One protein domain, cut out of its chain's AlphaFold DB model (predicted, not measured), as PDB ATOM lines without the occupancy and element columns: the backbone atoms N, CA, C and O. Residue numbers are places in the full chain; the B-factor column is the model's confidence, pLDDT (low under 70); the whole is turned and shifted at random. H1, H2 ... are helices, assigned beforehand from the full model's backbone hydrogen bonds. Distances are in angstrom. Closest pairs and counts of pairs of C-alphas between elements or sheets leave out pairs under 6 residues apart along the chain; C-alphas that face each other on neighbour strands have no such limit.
ATOM      1  N   VAL A  21     410.174 593.956 403.737       76.56
ATOM      2  CA  VAL A  21     409.793 593.734 402.331       76.56
ATOM      3  C   VAL A  21     408.686 592.682 402.246       76.56
ATOM      4  O   VAL A  21     407.750 592.832 401.458       76.56
ATOM      5  N   ASP A  22     408.710 591.723 403.166       82.19
ATOM      6  CA  ASP A  22     407.749 590.629 403.262       82.19
ATOM      7  C   ASP A  22     406.329 591.139 403.574       82.19
ATOM      8  O   ASP A  22     405.332 590.618 403.068       82.19
ATOM      9  N   ASN A  23     406.200 592.238 404.324       78.56
ATOM     10  CA  ASN A  23     404.893 592.817 404.651       78.56
ATOM     11  C   ASN A  23     404.241 593.533 403.460       78.56
ATOM     12  O   ASN A  23     403.008 593.641 403.401       78.56
ATOM     13  N   LEU A  24     405.037 594.020 402.503       85.19
ATOM     14  CA  LEU A  24     404.511 594.671 401.304       85.19
ATOM     15  C   LEU A  24     403.916 593.644 400.339       85.19
ATOM     16  O   LEU A  24     402.804 593.845 399.848       85.19
ATOM     17  N   GLU A  25     404.614 592.531 400.127       88.88
ATOM     18  CA  GLU A  25     404.163 591.451 399.247       88.88
ATOM     19  C   GLU A  25     402.899 590.770 399.797       88.88
ATOM     20  O   GLU A  25     401.912 590.599 399.074       88.88
ATOM     21  N   ILE A  26     402.848 590.517 401.111       89.88
ATOM     22  CA  ILE A  26     401.649 589.983 401.779       89.88
ATOM     23  C   ILE A  26     400.457 590.941 401.632       89.88
ATOM     24  O   ILE A  26     399.325 590.505 401.399       89.88
ATOM     25  N   SER A  27     400.692 592.249 401.749       87.81
ATOM     26  CA  SER A  27     399.635 593.256 401.608       87.81
ATOM     27  C   SER A  27     399.094 593.319 400.176       87.81
ATOM     28  O   SER A  27     397.879 593.358 399.985       87.81
ATOM     29  N   GLN A  28     399.971 593.269 399.170       91.12
ATOM     30  CA  GLN A  28     399.574 593.257 397.758       91.12
ATOM     31  C   GLN A  28     398.790 591.992 397.398       91.12
ATOM     32  O   GLN A  28     397.742 592.075 396.756       91.12
ATOM     33  N   MET A  29     399.233 590.833 397.886       95.31
ATOM     34  CA  MET A  29     398.528 589.570 397.682       95.31
ATOM     35  C   MET A  29     397.114 589.598 398.289       95.31
ATOM     36  O   MET A  29     396.163 589.130 397.661       95.31
ATOM     37  N   ARG A  30     396.939 590.185 399.481       93.62
ATOM     38  CA  ARG A  30     395.613 590.316 400.115       93.62
ATOM     39  C   ARG A  30     394.674 591.233 399.333       93.62
ATOM     40  O   ARG A  30     393.495 590.913 399.212       93.62
ATOM     41  N   VAL A  31     395.180 592.339 398.785       92.12
ATOM     42  CA  VAL A  31     394.380 593.241 397.939       92.12
ATOM     43  C   VAL A  31     393.910 592.514 396.679       92.12
ATOM     44  O   VAL A  31     392.712 592.511 396.398       92.12
ATOM     45  N   ALA A  32     394.810 591.802 395.994       93.00
ATOM     46  CA  ALA A  32     394.466 591.035 394.797       93.00
ATOM     47  C   ALA A  32     393.408 589.947 395.076       93.00
ATOM     48  O   ALA A  32     392.476 589.762 394.293       93.00
ATOM     49  N   GLN A  33     393.494 589.264 396.222       93.81
ATOM     50  CA  GLN A  33     392.489 588.275 396.633       93.81
ATOM     51  C   GLN A  33     391.112 588.902 396.894       93.81
ATOM     52  O   GLN A  33     390.090 588.308 396.543       93.81
ATOM     53  N   ILE A  34     391.064 590.096 397.494       92.06
ATOM     54  CA  ILE A  34     389.809 590.817 397.749       92.06
ATOM     55  C   ILE A  34     389.165 591.254 396.430       92.06
ATOM     56  O   ILE A  34     387.970 591.030 396.243       92.06
ATOM     57  N   GLU A  35     389.944 591.815 395.503       92.06
ATOM     58  CA  GLU A  35     389.454 592.199 394.174       92.06
ATOM     59  C   GLU A  35     388.919 590.990 393.404       92.06
ATOM     60  O   GLU A  35     387.817 591.030 392.854       92.06
ATOM     61  N   GLN A  36     389.654 589.875 393.418       92.94
ATOM     62  CA  GLN A  36     389.225 588.648 392.753       92.94
ATOM     63  C   GLN A  36     387.927 588.098 393.356       92.94
ATOM     64  O   GLN A  36     387.026 587.688 392.618       92.94
ATOM     65  N   LYS A  37     387.806 588.107 394.690       93.94
ATOM     66  CA  LYS A  37     386.594 587.672 395.389       93.94
ATOM     67  C   LYS A  37     385.401 588.557 395.034       93.94
ATOM     68  O   LYS A  37     384.341 588.035 394.700       93.94
ATOM     69  N   TYR A  38     385.588 589.872 395.054       88.94
ATOM     70  CA  TYR A  38     384.541 590.834 394.730       88.94
ATOM     71  C   TYR A  38     384.063 590.694 393.281       88.94
ATOM     72  O   TYR A  38     382.863 590.605 393.027       88.94
ATOM     73  N   ASN A  39     384.995 590.566 392.334       86.50
ATOM     74  CA  ASN A  39     384.664 590.342 390.928       86.50
ATOM     75  C   ASN A  39     383.894 589.030 390.747       86.50
ATOM     76  O   ASN A  39     382.869 588.999 390.070       86.50
ATOM     77  N   ARG A  40     384.324 587.953 391.414       88.31
ATOM     78  CA  ARG A  40     383.619 586.669 391.374       88.31
ATOM     79  C   ARG A  40     382.199 586.775 391.932       88.31
ATOM     80  O   ARG A  40     381.297 586.158 391.379       88.31
ATOM     81  N   GLU A  41     381.985 587.521 393.009       87.50
ATOM     82  CA  GLU A  41     380.650 587.703 393.587       87.50
ATOM     83  C   GLU A  41     379.739 588.534 392.673       87.50
ATOM     84  O   GLU A  41     378.580 588.166 392.493       87.50
ATOM     85  N   ILE A  42     380.263 589.574 392.016       80.00
ATOM     86  CA  ILE A  42     379.501 590.377 391.046       80.00
ATOM     87  C   ILE A  42     379.043 589.537 389.849       80.00
ATOM     88  O   ILE A  42     377.873 589.601 389.477       80.00
ATOM     89  N   PHE A  43     379.931 588.727 389.265       74.06
ATOM     90  CA  PHE A  43     379.606 587.934 388.072       74.06
ATOM     91  C   PHE A  43     378.653 586.758 388.338       74.06
ATOM     92  O   PHE A  43     378.113 586.195 387.389       74.06
ATOM     93  N   ASN A  44     378.428 586.384 389.601       80.25
ATOM     94  CA  ASN A  44     377.542 585.275 389.971       80.25
ATOM     95  C   ASN A  44     376.152 585.720 390.448       80.25
ATOM     96  O   ASN A  44     375.345 584.870 390.827       80.25
ATOM     97  N   LEU A  45     375.842 587.021 390.450       76.69
ATOM     98  CA  LEU A  45     374.502 587.487 390.797       76.69
ATOM     99  C   LEU A  45     373.546 587.301 389.603       76.69
ATOM    100  O   LEU A  45     373.780 587.879 388.542       76.69
ATOM    101  N   PRO A  46     372.448 586.533 389.753       63.25
ATOM    102  CA  PRO A  46     371.452 586.385 388.702       63.25
ATOM    103  C   PRO A  46     370.633 587.676 388.593       63.25
ATOM    104  O   PRO A  46     369.685 587.908 389.343       63.25
ATOM    105  N   GLY A  47     371.028 588.543 387.668       67.56
ATOM    106  CA  GLY A  47     370.315 589.770 387.343       67.56
ATOM    107  C   GLY A  47     371.104 590.599 386.341       67.56
ATOM    108  O   GLY A  47     372.274 590.891 386.567       67.56
ATOM    109  N   ASN A  48     370.465 590.981 385.235       50.22
ATOM    110  CA  ASN A  48     371.039 591.871 384.227       50.22
ATOM    111  C   ASN A  48     371.214 593.276 384.827       50.22
ATOM    112  O   ASN A  48     370.341 594.131 384.689       50.22
ATOM    113  N   PHE A  49     372.316 593.507 385.536       51.12
ATOM    114  CA  PHE A  49     372.746 594.847 385.909       51.12
ATOM    115  C   PHE A  49     373.637 595.378 384.791       51.12
ATOM    116  O   PHE A  49     374.745 594.889 384.591       51.12
ATOM    117  N   GLU A  50     373.143 596.375 384.059       52.28
ATOM    118  CA  GLU A  50     373.962 597.181 383.154       52.28
ATOM    119  C   GLU A  50     375.145 597.763 383.951       52.28
ATOM    120  O   GLU A  50     374.985 598.578 384.862       52.28
ATOM    121  N   THR A  51     376.349 597.285 383.645       55.09
ATOM    122  CA  THR A  51     377.617 597.481 384.375       55.09
ATOM    123  C   THR A  51     378.220 598.892 384.279       55.09
ATOM    124  O   THR A  51     379.365 599.118 384.668       55.09
ATOM    125  N   GLU A  52     377.476 599.869 383.778       51.25
ATOM    126  CA  GLU A  52     378.036 601.128 383.275       51.25
ATOM    127  C   GLU A  52     378.382 602.209 384.329       51.25
ATOM    128  O   GLU A  52     379.380 602.905 384.129       51.25
ATOM    129  N   PRO A  53     377.700 602.384 385.485       53.91
ATOM    130  CA  PRO A  53     378.017 603.533 386.345       53.91
ATOM    131  C   PRO A  53     379.232 603.313 387.263       53.91
ATOM    132  O   PRO A  53     379.873 604.279 387.678       53.91
ATOM    133  N   PHE A  54     379.580 602.063 387.589       52.03
ATOM    134  CA  PHE A  54     380.644 601.770 388.561       52.03
ATOM    135  C   PHE A  54     382.044 601.731 387.943       52.03
ATOM    136  O   PHE A  54     383.001 602.159 388.588       52.03
ATOM    137  N   SER A  55     382.165 601.287 386.687       58.00
ATOM    138  CA  SER A  55     383.452 601.239 385.983       58.00
ATOM    139  C   SER A  55     384.045 602.641 385.802       58.00
ATOM    140  O   SER A  55     385.217 602.858 386.087       58.00
ATOM    141  N   SER A  56     383.208 603.626 385.453       60.56
ATOM    142  CA  SER A  56     383.625 605.026 385.290       60.56
ATOM    143  C   SER A  56     384.138 605.649 386.595       60.56
ATOM    144  O   SER A  56     385.158 606.335 386.600       60.56
ATOM    145  N   LEU A  57     383.493 605.351 387.728       59.09
ATOM    146  CA  LEU A  57     383.906 605.870 389.034       59.09
ATOM    147  C   LEU A  57     385.250 605.276 389.484       59.09
ATOM    148  O   LEU A  57     386.137 606.020 389.901       59.09
ATOM    149  N   ILE A  58     385.421 603.956 389.359       57.16
ATOM    150  CA  ILE A  58     386.674 603.261 389.695       57.16
ATOM    151  C   ILE A  58     387.800 603.680 388.737       57.16
ATOM    152  O   ILE A  58     388.917 603.954 389.180       57.16
ATOM    153  N   ALA A  59     387.511 603.813 387.440       60.91
ATOM    154  CA  ALA A  59     388.461 604.311 386.449       60.91
ATOM    155  C   ALA A  59     388.872 605.761 386.742       60.91
ATOM    156  O   ALA A  59     390.052 606.089 386.673       60.91
ATOM    157  N   SER A  60     387.940 606.630 387.140       60.38
ATOM    158  CA  SER A  60     388.241 608.024 387.486       60.38
ATOM    159  C   SER A  60     389.088 608.129 388.762       60.38
ATOM    160  O   SER A  60     390.049 608.898 388.809       60.38
ATOM    161  N   LEU A  61     388.815 607.289 389.766       54.53
ATOM    162  CA  LEU A  61     389.610 607.195 390.996       54.53
ATOM    163  C   LEU A  61     391.023 606.653 390.758       54.53
ATOM    164  O   LEU A  61     391.956 607.089 391.418       54.53
TER     165      LEU A  61
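AT A GLANCE: This is residues 21 to 61 of the 183 residues of an uncharacterized protein of Opisthorchis viverrini (UniProt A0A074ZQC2). A long helix, H1, runs into a loop that turns the chain round to a short helix, H2, which heads back without meeting it, in a flat, open hook. The printed part has 41 residues with two named helices, H1 then H2, and no named strand; the class is all helix. It is only just extended, close to loose, with a radius of gyration of the C-alphas of 13.8 A, and spans 42 by 25 by 5 A.

IN THESE COORDINATES: H1, residues 21 to 43, is 33.9 A long, from C-alpha 21 at (409.793, 593.734, 402.331) to C-alpha 43 at (379.606, 587.934, 388.072). H2, residues 52 to 61, is 15.2 A long and ends with C-alpha 61 at (389.610, 607.195, 390.996).

HOW THE PARTS SIT: H1 and H2 are apart, with no C-alpha of the one within 8 A of the other. Every O i to N i+4 pair is within hydrogen-bond range in H1, and 4 of 6 in H2.

THE WHOLE: The C-alphas of Val 21 and Asn 48, 42.8 A apart, are the two farthest apart. The printed part has no cut, and the link from H1 to H2, 8 residues, is short. Residues 46 to 61 have pLDDT under 70.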